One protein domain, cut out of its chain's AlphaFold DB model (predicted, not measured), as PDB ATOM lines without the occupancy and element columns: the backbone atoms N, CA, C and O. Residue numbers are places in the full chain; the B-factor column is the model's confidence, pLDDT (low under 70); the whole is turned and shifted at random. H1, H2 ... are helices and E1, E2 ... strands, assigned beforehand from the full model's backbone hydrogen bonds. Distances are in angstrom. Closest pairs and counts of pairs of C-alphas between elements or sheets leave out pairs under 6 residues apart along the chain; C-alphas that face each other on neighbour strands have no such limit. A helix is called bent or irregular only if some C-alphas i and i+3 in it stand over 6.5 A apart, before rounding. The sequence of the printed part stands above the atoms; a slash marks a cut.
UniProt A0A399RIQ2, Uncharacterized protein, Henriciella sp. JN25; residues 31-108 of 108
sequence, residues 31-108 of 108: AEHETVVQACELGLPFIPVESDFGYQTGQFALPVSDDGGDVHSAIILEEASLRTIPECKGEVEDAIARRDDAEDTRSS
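This is residues 31 to 108 of the 108 residues of an uncharacterized protein of Henriciella sp. JN25 (UniProt A0A399RIQ2). A twisted sheet of three strands has two helices over one face: H1 crosses it over E2 and E3, and the long H3 runs slantwise over E1 and E2, its first turns meeting H1 in a corner. The short H2 links the sheet to H3. The 78 printed residues hold H1, E1, E2, E3, H2 and H3 in that order, class mixed; the antiparallel sheet E1 - E2 - E3 is a meander, each strand the antiparallel neighbour of the one before. The whole is compact, with a radius of gyration of the C-alphas of 13.0 A, yet elongated, spanning 41 by 26 by 16 A.

H1, residues 31 to 41, begins at C-alpha 31 (15.872, -52.382, 116.747) and is 15.4 A long. E1 is residues 47 to 50; E2, residues 56 to 65, 24.2 A, bends by 58 degrees at residue 59; E3 is residues 71 to 78, 20.2 A. H2 is residues 79 to 82. H3, residues 86 to 106, is 31.1 A long and ends at C-alpha 106 (-16.044, -51.097, 97.895); it is irregular, with C-alphas 87 and 90 7.3 A apart.

In hairpin E1 and E2, N 49 and O 59 are 2.9 A apart; in hairpin E2 and E3, N 62 and O 75 are 2.8 A apart, both within hydrogen-bond range. H1 is on the sheet at a height of 9.0 A, across the strands, over E2 and only just over E3, with 3 C-alphas; its closest C-alphas to E2 are Val 36 and Leu 62, 7.5 A. H3 is on the same face at a height of 9.3 A, at 38 degrees to E1 on the local plane; their closest C-alphas are Ile 47 and Ala 95, 7.1 A. With residues 87 to 91 alone H3 touches H1, about perpendicular at 75 degrees; the closest C-alphas are Cys 40 and Cys 88, 4.9 A. H2 only grazes the sheet and touches residues 88 to 92 of H3; the closest C-alphas are Leu 82 and Cys 88, 6.2 A. Every O i to N i+4 pair is within hydrogen-bond range in H1, and 15 of 17 in H3; H2 is too short for one.

The C-alphas farthest apart are Ala 31 and Ser 108, 42.2 A. The printed part has no cut, and its five links are tight. Mean pLDDT of the printed part is 80.0, under 70 at residues 67 to 69 and 102 to 108.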
ATOM      1  N   ALA A  31      15.417 -52.199 118.124       79.94
ATOM      2  CA  ALA A  31      15.872 -52.382 116.747       79.94
ATOM      3  C   ALA A  31      14.737 -52.189 115.725       79.94
ATOM      4  O   ALA A  31      14.937 -51.566 114.684       79.94
ATOM      5  N   GLU A  32      13.531 -52.677 116.028       80.81
ATOM      6  CA  GLU A  32      12.355 -52.454 115.176       80.81
ATOM      7  C   GLU A  32      11.974 -50.977 115.155       80.81
ATOM      8  O   GLU A  32      11.693 -50.440 114.092       80.81
ATOM      9  N   HIS A  33      12.029 -50.299 116.304       84.00
ATOM     10  CA  HIS A  33      11.758 -48.867 116.374       84.00
ATOM     11  C   HIS A  33      12.720 -48.060 115.489       84.00
ATOM     12  O   HIS A  33      12.271 -47.217 114.722       84.00
ATOM     13  N   GLU A  34      14.024 -48.341 115.543       84.12
ATOM     14  CA  GLU A  34      15.019 -47.679 114.686       84.12
ATOM     15  C   GLU A  34      14.773 -47.954 113.196       84.12
ATOM     16  O   GLU A  34      14.810 -47.033 112.384       84.12
ATOM     17  N   THR A  35      14.425 -49.197 112.848       84.69
ATOM     18  CA  THR A  35      14.081 -49.577 111.468       84.69
ATOM     19  C   THR A  35      12.847 -48.827 110.970       84.69
ATOM     20  O   THR A  35      12.823 -48.342 109.841       84.69
ATOM     21  N   VAL A  36      11.821 -48.700 111.814       85.62
ATOM     22  CA  VAL A  36      10.586 -47.980 111.484       85.62
ATOM     23  C   VAL A  36      10.853 -46.490 111.305       85.62
ATOM     24  O   VAL A  36      10.404 -45.916 110.318       85.62
ATOM     25  N   VAL A  37      11.620 -45.870 112.203       86.31
ATOM     26  CA  VAL A  37      12.009 -44.456 112.080       86.31
ATOM     27  C   VAL A  37      12.766 -44.227 110.773       86.31
ATOM     28  O   VAL A  37      12.389 -43.350 110.000       86.31
ATOM     29  N   GLN A  38      13.771 -45.055 110.479       85.56
ATOM     30  CA  GLN A  38      14.544 -44.956 109.242       85.56
ATOM     31  C   GLN A  38      13.656 -45.117 108.003       85.56
ATOM     32  O   GLN A  38      13.787 -44.367 107.040       85.56
ATOM     33  N   ALA A  39      12.725 -46.067 108.020       83.94
ATOM     34  CA  ALA A  39      11.784 -46.253 106.928       83.94
ATOM     35  C   ALA A  39      10.901 -45.021 106.694       83.94
ATOM     36  O   ALA A  39      10.673 -44.642 105.547       83.94
ATOM     37  N   CYS A  40      10.443 -44.376 107.765       84.88
ATOM     38  CA  CYS A  40       9.661 -43.147 107.680       84.88
ATOM     39  C   CYS A  40      10.489 -41.971 107.153       84.88
ATOM     40  O   CYS A  40      10.006 -41.221 106.311       84.88
ATOM     41  N   GLU A  41      11.752 -41.843 107.567       84.69
ATOM     42  CA  GLU A  41      12.676 -40.843 107.010       84.69
ATOM     43  C   GLU A  41      12.942 -41.060 105.513       84.69
ATOM     44  O   GLU A  41      13.101 -40.099 104.759       84.69
ATOM     45  N   LEU A  42      12.966 -42.319 105.072       83.94
ATOM     46  CA  LEU A  42      13.113 -42.704 103.668       83.94
ATOM     47  C   LEU A  42      11.799 -42.615 102.870       83.94
ATOM     48  O   LEU A  42      11.830 -42.796 101.652       83.94
ATOM     49  N   GLY A  43      10.664 -42.340 103.523       80.44
ATOM     50  CA  GLY A  43       9.343 -42.301 102.886       80.44
ATOM     51  C   GLY A  43       8.901 -43.662 102.345       80.44
ATOM     52  O   GLY A  43       8.299 -43.742 101.272       80.44
ATOM     53  N   LEU A  44       9.260 -44.751 103.031       83.00
ATOM     54  CA  LEU A  44       8.846 -46.089 102.622       83.00
ATOM     55  C   LEU A  44       7.340 -46.286 102.849       83.00
ATOM     56  O   LEU A  44       6.803 -45.866 103.877       83.00
ATOM     57  N   PRO A  45       6.645 -46.963 101.920       81.50
ATOM     58  CA  PRO A  45       5.200 -47.086 101.988       81.50
ATOM     59  C   PRO A  45       4.764 -48.046 103.099       81.50
ATOM     60  O   PRO A  45       5.179 -49.206 103.140       81.50
ATOM     61  N   PHE A  46       3.835 -47.589 103.940       85.69
ATOM     62  CA  PHE A  46       3.077 -48.454 104.841       85.69
ATOM     63  C   PHE A  46       1.890 -49.076 104.112       85.69
ATOM     64  O   PHE A  46       1.065 -48.375 103.519       85.69
ATOM     65  N   ILE A  47       1.792 -50.402 104.178       86.81
ATOM     66  CA  ILE A  47       0.744 -51.171 103.508       86.81
ATOM     67  C   ILE A  47      -0.301 -51.572 104.554       86.81
ATOM     68  O   ILE A  47       0.056 -52.256 105.512       86.81
ATOM     69  N   PRO A  48      -1.576 -51.169 104.427       86.31
ATOM     70  CA  PRO A  48      -2.609 -51.591 105.366       86.31
ATOM     71  C   PRO A  48      -2.791 -53.112 105.314       86.31
ATOM     72  O   PRO A  48      -2.836 -53.710 104.239       86.31
ATOM     73  N   VAL A  49      -2.887 -53.737 106.485       86.81
ATOM     74  CA  VAL A  49      -3.115 -55.177 106.609       86.81
ATOM     75  C   VAL A  49      -4.616 -55.447 106.671       86.81
ATOM     76  O   VAL A  49      -5.342 -54.912 107.517       86.81
ATOM     77  N   GLU A  50      -5.073 -56.314 105.774       86.62
ATOM     78  CA  GLU A  50      -6.427 -56.856 105.753       86.62
ATOM     79  C   GLU A  50      -6.412 -58.307 106.260       86.62
ATOM     80  O   GLU A  50      -5.466 -59.066 106.053       86.62
ATOM     81  N   SER A  51      -7.486 -58.699 106.937       83.62
ATOM     82  CA  SER A  51      -7.799 -60.093 107.232       83.62
ATOM     83  C   SER A  51      -8.114 -60.847 105.937       83.62
ATOM     84  O   SER A  51      -8.604 -60.254 104.979       83.62
ATOM     85  N   ASP A  52      -7.963 -62.173 105.940       82.00
ATOM     86  CA  ASP A  52      -8.370 -63.053 104.829       82.00
ATOM     87  C   ASP A  52      -9.840 -62.877 104.403       82.00
ATOM     88  O   ASP A  52     -10.224 -63.209 103.284       82.00
ATOM     89  N   PHE A  53     -10.676 -62.346 105.298       81.69
ATOM     90  CA  PHE A  53     -12.084 -62.040 105.042       81.69
ATOM     91  C   PHE A  53     -12.319 -60.618 104.495       81.69
ATOM     92  O   PHE A  53     -13.470 -60.215 104.343       81.69
ATOM     93  N   GLY A  54     -11.258 -59.855 104.214       76.62
ATOM     94  CA  GLY A  54     -11.318 -58.480 103.706       76.62
ATOM     95  C   GLY A  54     -11.627 -57.419 104.766       76.62
ATOM     96  O   GLY A  54     -12.017 -56.313 104.419       76.62
ATOM     97  N   TYR A  55     -11.498 -57.746 106.056       78.00
ATOM     98  CA  TYR A  55     -11.670 -56.773 107.140       78.00
ATOM     99  C   TYR A  55     -10.346 -56.103 107.487       78.00
ATOM    100  O   TYR A  55      -9.342 -56.786 107.685       78.00
ATOM    101  N   GLN A  56     -10.356 -54.786 107.657       80.06
ATOM    102  CA  GLN A  56      -9.184 -54.059 108.130       80.06
ATOM    103  C   GLN A  56      -8.832 -54.449 109.561       80.06
ATOM    104  O   GLN A  56      -9.694 -54.502 110.440       80.06
ATOM    105  N   THR A  57      -7.545 -54.678 109.812       83.94
ATOM    106  CA  THR A  57      -7.079 -55.074 111.145       83.94
ATOM    107  C   THR A  57      -6.589 -53.896 111.987       83.94
ATOM    108  O   THR A  57      -6.188 -54.106 113.126       83.94
ATOM    109  N   GLY A  58      -6.542 -52.677 111.432       83.62
ATOM    110  CA  GLY A  58      -5.913 -51.515 112.085       83.62
ATOM    111  C   GLY A  58      -4.385 -51.624 112.201       83.62
ATOM    112  O   GLY A  58      -3.767 -50.927 113.007       83.62
ATOM    113  N   GLN A  59      -3.781 -52.519 111.413       87.62
ATOM    114  CA  GLN A  59      -2.339 -52.741 111.370       87.62
ATOM    115  C   GLN A  59      -1.795 -52.359 109.996       87.62
ATOM    116  O   GLN A  59      -2.512 -52.393 108.995       87.62
ATOM    117  N   PHE A  60      -0.513 -52.031 109.966       87.62
ATOM    118  CA  PHE A  60       0.241 -51.696 108.775       87.62
ATOM    119  C   PHE A  60       1.485 -52.574 108.699       87.62
ATOM    120  O   PHE A  60       2.147 -52.824 109.705       87.62
ATOM    121  N   ALA A  61       1.799 -53.034 107.498       88.94
ATOM    122  CA  ALA A  61       3.019 -53.738 107.176       88.94
ATOM    123  C   ALA A  61       4.034 -52.745 106.612       88.94
ATOM    124  O   ALA A  61       3.763 -52.055 105.625       88.94
ATOM    125  N   LEU A  62       5.208 -52.704 107.230       87.88
ATOM    126  CA  LEU A  62       6.378 -52.024 106.704       87.88
ATOM    127  C   LEU A  62       7.292 -53.057 106.033       87.88
ATOM    128  O   LEU A  62       7.884 -53.869 106.752       87.88
ATOM    129  N   PRO A  63       7.422 -53.064 104.697       84.44
ATOM    130  CA  PRO A  63       8.362 -53.945 104.018       84.44
ATOM    131  C   PRO A  63       9.804 -53.550 104.357       84.44
ATOM    132  O   PRO A  63      10.211 -52.405 104.170       84.44
ATOM    133  N   VAL A  64      10.584 -54.515 104.833       81.31
ATOM    134  CA  VAL A  64      12.016 -54.356 105.090       81.31
ATOM    135  C   VAL A  64      12.758 -54.930 103.892       81.31
ATOM    136  O   VAL A  64      12.679 -56.130 103.610       81.31
ATOM    137  N   SER A  65      13.443 -54.044 103.176       74.88
ATOM    138  CA  SER A  65      14.283 -54.401 102.033       74.88
ATOM    139  C   SER A  65      15.745 -54.369 102.449       74.88
ATOM    140  O   SER A  65      16.131 -53.519 103.255       74.88
ATOM    141  N   ASP A  66      16.562 -55.272 101.917       72.81
ATOM    142  CA  ASP A  66      18.013 -55.125 102.019       72.81
ATOM    143  C   ASP A  66      18.546 -54.103 100.995       72.81
ATOM    144  O   ASP A  66      17.807 -53.574 100.164       72.81
ATOM    145  N   ASP A  67      19.849 -53.822 101.061       67.94
ATOM    146  CA  ASP A  67      20.551 -52.856 100.199       67.94
ATOM    147  C   ASP A  67      20.425 -53.190  98.690       67.94
ATOM    148  O   ASP A  67      20.581 -52.318  97.836       67.94
ATOM    149  N   GLY A  68      20.098 -54.443  98.348       69.62
ATOM    150  CA  GLY A  68      19.804 -54.909  96.991       69.62
ATOM    151  C   GLY A  68      18.377 -54.631  96.503       69.62
ATOM    152  O   GLY A  68      18.105 -54.820  95.317       69.62
ATOM    153  N   GLY A  69      17.483 -54.148  97.372       69.00
ATOM    154  CA  GLY A  69      16.088 -53.829  97.051       69.00
ATOM    155  C   GLY A  69      15.121 -55.015  97.114       69.00
ATOM    156  O   GLY A  69      13.943 -54.846  96.791       69.00
ATOM    157  N   ASP A  70      15.581 -56.195  97.535       77.56
ATOM    158  CA  ASP A  70      14.721 -57.358  97.725       77.56
ATOM    159  C   ASP A  70      13.997 -57.267  99.083       77.56
ATOM    160  O   ASP A  70      14.593 -57.068 100.141       77.56
ATOM    161  N   VAL A  71      12.666 -57.403  99.068       75.75
ATOM    162  CA  VAL A  71      11.861 -57.427 100.299       75.75
ATOM    163  C   VAL A  71      11.888 -58.840 100.870       75.75
ATOM    164  O   VAL A  71      11.294 -59.763 100.308       75.75
ATOM    165  N   HIS A  72      12.552 -59.017 102.009       75.12
ATOM    166  CA  HIS A  72      12.683 -60.325 102.659       75.12
ATOM    167  C   HIS A  72      11.764 -60.506 103.867       75.12
ATOM    168  O   HIS A  72      11.468 -61.639 104.255       75.12
ATOM    169  N   SER A  73      11.298 -59.413 104.462       80.19
ATOM    170  CA  SER A  73      10.410 -59.443 105.620       80.19
ATOM    171  C   SER A  73       9.547 -58.187 105.688       80.19
ATOM    172  O   SER A  73       9.754 -57.223 104.952       80.19
ATOM    173  N   ALA A  74       8.550 -58.207 106.571       85.69
ATOM    174  CA  ALA A  74       7.768 -57.029 106.903       85.69
ATOM    175  C   ALA A  74       7.569 -56.940 108.416       85.69
ATOM    176  O   ALA A  74       7.350 -57.958 109.078       85.69
ATOM    177  N   ILE A  75       7.630 -55.722 108.949       86.44
ATOM    178  CA  ILE A  75       7.291 -55.433 110.343       86.44
ATOM    179  C   ILE A  75       5.810 -55.064 110.380       86.44
ATOM    180  O   ILE A  75       5.383 -54.152 109.675       86.44
ATOM    181  N   ILE A  76       5.026 -55.783 111.184       88.00
ATOM    182  CA  ILE A  76       3.600 -55.503 111.365       88.00
ATOM    183  C   ILE A  76       3.423 -54.614 112.590       88.00
ATOM    184  O   ILE A  76       3.896 -54.933 113.680       88.00
ATOM    185  N   LEU A  77       2.769 -53.478 112.386       86.81
ATOM    186  CA  LEU A  77       2.714 -52.372 113.331       86.81
ATOM    187  C   LEU A  77       1.272 -51.919 113.493       86.81
ATOM    188  O   LEU A  77       0.558 -51.735 112.511       86.81
ATOM    189  N   GLU A  78       0.837 -51.691 114.728       86.62
ATOM    190  CA  GLU A  78      -0.458 -51.055 114.954       86.62
ATOM    191  C   GLU A  78      -0.417 -49.578 114.551       86.62
ATOM    192  O   GLU A  78       0.558 -48.872 114.830       86.62
ATOM    193  N   GLU A  79      -1.518 -49.080 113.984       84.50
ATOM    194  CA  GLU A  79      -1.681 -47.659 113.645       84.50
ATOM    195  C   GLU A  79      -1.376 -46.748 114.844       84.50
ATOM    196  O   GLU A  79      -0.696 -45.727 114.720       84.50
ATOM    197  N   ALA A  80      -1.846 -47.141 116.032       82.50
ATOM    198  CA  ALA A  80      -1.629 -46.395 117.264       82.50
ATOM    199  C   ALA A  80      -0.137 -46.260 117.605       82.50
ATOM    200  O   ALA A  80       0.282 -45.190 118.037       82.50
ATOM    201  N   SER A  81       0.661 -47.306 117.371       83.00
ATOM    202  CA  SER A  81       2.107 -47.293 117.625       83.00
ATOM    203  C   SER A  81       2.827 -46.381 116.636       83.00
ATOM    204  O   SER A  81       3.638 -45.549 117.040       83.00
ATOM    205  N   LEU A  82       2.466 -46.452 115.355       82.31
ATOM    206  CA  LEU A  82       3.034 -45.588 114.321       82.31
ATOM    207  C   LEU A  82       2.745 -44.102 114.567       82.31
ATOM    208  O   LEU A  82       3.627 -43.265 114.402       82.31
ATOM    209  N   ARG A  83       1.546 -43.766 115.056       83.19
ATOM    210  CA  ARG A  83       1.180 -42.389 115.437       83.19
ATOM    211  C   ARG A  83       2.008 -41.826 116.599       83.19
ATOM    212  O   ARG A  83       2.013 -40.610 116.787       83.19
ATOM    213  N   THR A  84       2.673 -42.671 117.391       83.88
ATOM    214  CA  THR A  84       3.585 -42.202 118.452       83.88
ATOM    215  C   THR A  84       4.963 -41.803 117.928       83.88
ATOM    216  O   THR A  84       5.685 -41.106 118.639       83.88
ATOM    217  N   ILE A  85       5.302 -42.192 116.694       83.56
ATOM    218  CA  ILE A  85       6.571 -41.879 116.038       83.56
ATOM    219  C   ILE A  85       6.353 -40.633 115.163       83.56
ATOM    220  O   ILE A  85       5.639 -40.705 114.158       83.56
ATOM    221  N   PRO A  86       6.898 -39.462 115.538       83.88
ATOM    222  CA  PRO A  86       6.610 -38.208 114.845       83.88
ATOM    223  C   PRO A  86       7.075 -38.207 113.384       83.88
ATOM    224  O   PRO A  86       6.397 -37.615 112.543       83.88
ATOM    225  N   GLU A  87       8.168 -38.900 113.072       83.88
ATOM    226  CA  GLU A  87       8.721 -39.057 111.721       83.88
ATOM    227  C   GLU A  87       7.755 -39.815 110.799       83.88
ATOM    228  O   GLU A  87       7.669 -39.526 109.611       83.88
ATOM    229  N   CYS A  88       6.974 -40.742 111.355       83.56
ATOM    230  CA  CYS A  88       6.041 -41.578 110.604       83.56
ATOM    231  C   CYS A  88       4.665 -40.949 110.411       83.56
ATOM    232  O   CYS A  88       3.866 -41.458 109.629       83.56
ATOM    233  N   LYS A  89       4.353 -39.860 111.122       81.81
ATOM    234  CA  LYS A  89       2.991 -39.325 111.178       81.81
ATOM    235  C   LYS A  89       2.420 -39.015 109.790       81.81
ATOM    236  O   LYS A  89       1.287 -39.399 109.522       81.81
ATOM    237  N   GLY A  90       3.197 -38.362 108.923       80.75
ATOM    238  CA  GLY A  90       2.750 -38.011 107.571       80.75
ATOM    239  C   GLY A  90       2.454 -39.243 106.719       80.75
ATOM    240  O   GLY A  90       1.371 -39.358 106.158       80.75
ATOM    241  N   GLU A  91       3.372 -40.209 106.710       81.00
ATOM    242  CA  GLU A  91       3.241 -41.417 105.892       81.00
ATOM    243  C   GLU A  91       2.081 -42.312 106.350       81.00
ATOM    244  O   GLU A  91       1.397 -42.946 105.544       81.00
ATOM    245  N   VAL A  92       1.821 -42.328 107.658       81.38
ATOM    246  CA  VAL A  92       0.695 -43.042 108.267       81.38
ATOM    247  C   VAL A  92      -0.625 -42.363 107.929       81.38
ATOM    248  O   VAL A  92      -1.577 -43.051 107.569       81.38
ATOM    249  N   GLU A  93      -0.701 -41.031 108.016       83.62
ATOM    250  CA  GLU A  93      -1.897 -40.273 107.627       83.62
ATOM    251  C   GLU A  93      -2.217 -40.462 106.137       83.62
ATOM    252  O   GLU A  93      -3.373 -40.717 105.794       83.62
ATOM    253  N   ASP A  94      -1.208 -40.456 105.267       82.12
ATOM    254  CA  ASP A  94      -1.374 -40.736 103.838       82.12
ATOM    255  C   ASP A  94      -1.820 -42.184 103.582       82.12
ATOM    256  O   ASP A  94      -2.707 -42.432 102.760       82.12
ATOM    257  N   ALA A  95      -1.251 -43.161 104.292       79.88
ATOM    258  CA  ALA A  95      -1.669 -44.558 104.182       79.88
ATOM    259  C   ALA A  95      -3.117 -44.775 104.659       79.88
ATOM    260  O   ALA A  95      -3.851 -45.554 104.049       79.88
ATOM    261  N   ILE A  96      -3.543 -44.060 105.706       80.44
ATOM    262  CA  ILE A  96      -4.925 -44.049 106.200       80.44
ATOM    263  C   ILE A  96      -5.866 -43.415 105.175       80.44
ATOM    264  O   ILE A  96      -6.900 -44.000 104.871       80.44
ATOM    265  N   ALA A  97      -5.505 -42.267 104.601       80.75
ATOM    266  CA  ALA A  97      -6.332 -41.610 103.592       80.75
ATOM    267  C   ALA A  97      -6.562 -42.524 102.377       80.75
ATOM    268  O   ALA A  97      -7.700 -42.739 101.966       80.75
ATOM    269  N   ARG A  98      -5.494 -43.166 101.874       78.00
ATOM    270  CA  ARG A  98      -5.580 -44.142 100.771       78.00
ATOM    271  C   ARG A  98      -6.464 -45.346 101.104       78.00
ATOM    272  O   ARG A  98      -7.135 -45.880 100.224       78.00
ATOM    273  N   ARG A  99      -6.430 -45.800 102.356       75.25
ATOM    274  CA  ARG A  99      -7.269 -46.893 102.857       75.25
ATOM    275  C   ARG A  99      -8.742 -46.486 102.890       75.25
ATOM    276  O   ARG A  99      -9.586 -47.248 102.431       75.25
ATOM    277  N   ASP A 100      -9.043 -45.309 103.423       74.25
ATOM    278  CA  ASP A 100     -10.417 -44.830 103.573       74.25
ATOM    279  C   ASP A 100     -11.072 -44.587 102.193       74.25
ATOM    280  O   ASP A 100     -12.231 -44.955 101.991       74.25
ATOM    281  N   ASP A 101     -10.309 -44.097 101.208       72.94
ATOM    282  CA  ASP A 101     -10.753 -43.985  99.808       72.94
ATOM    283  C   ASP A 101     -11.084 -45.359  99.184       72.94
ATOM    284  O   ASP A 101     -12.049 -45.507  98.425       72.94
ATOM    285  N   ALA A 102     -10.295 -46.391  99.501       67.19
ATOM    286  CA  ALA A 102     -10.516 -47.742  98.987       67.19
ATOM    287  C   ALA A 102     -11.805 -48.375  99.547       67.19
ATOM    288  O   ALA A 102     -12.524 -49.056  98.812       67.19
ATOM    289  N   GLU A 103     -12.145 -48.123 100.812       65.31
ATOM    290  CA  GLU A 103     -13.392 -48.611 101.422       65.31
ATOM    291  C   GLU A 103     -14.642 -47.981 100.798       65.31
ATOM    292  O   GLU A 103     -15.631 -48.683 100.559       65.31
ATOM    293  N   ASP A 104     -14.597 -46.683 100.487       61.88
ATOM    294  CA  ASP A 104     -15.730 -45.963  99.887       61.88
ATOM    295  C   ASP A 104     -16.092 -46.542  98.506       61.88
ATOM    296  O   ASP A 104     -17.260 -46.778  98.183       61.88
ATOM    297  N   THR A 105     -15.075 -46.911  97.720       62.09
ATOM    298  CA  THR A 105     -15.290 -47.588  96.430       62.09
ATOM    299  C   THR A 105     -15.825 -49.016  96.552       62.09
ATOM    300  O   THR A 105     -16.486 -49.489  95.629       62.09
ATOM    301  N   ARG A 106     -15.583 -49.713  97.670       57.56
ATOM    302  CA  ARG A 106     -16.044 -51.097  97.895       57.56
ATOM    303  C   ARG A 106     -17.497 -51.173  98.372       57.56
ATOM    304  O   ARG A 106     -18.134 -52.212  98.208       57.56
ATOM    305  N   SER A 107     -18.009 -50.091  98.960       56.91
ATOM    306  CA  SER A 107     -19.408 -49.959  99.398       56.91
ATOM    307  C   SER A 107     -20.366 -49.445  98.310       56.91
ATOM    308  O   SER A 107     -21.564 -49.334  98.583       56.91
ATOM    309  N   SER A 108     -19.866 -49.139  97.105       51.66
ATOM    310  CA  SER A 108     -20.657 -48.642  95.964       51.66
ATOM    311  C   SER A 108     -21.094 -49.737  94.989       51.66
ATOM    312  O   SER A 108     -20.310 -50.678  94.738       51.66
TER     313      SER A 108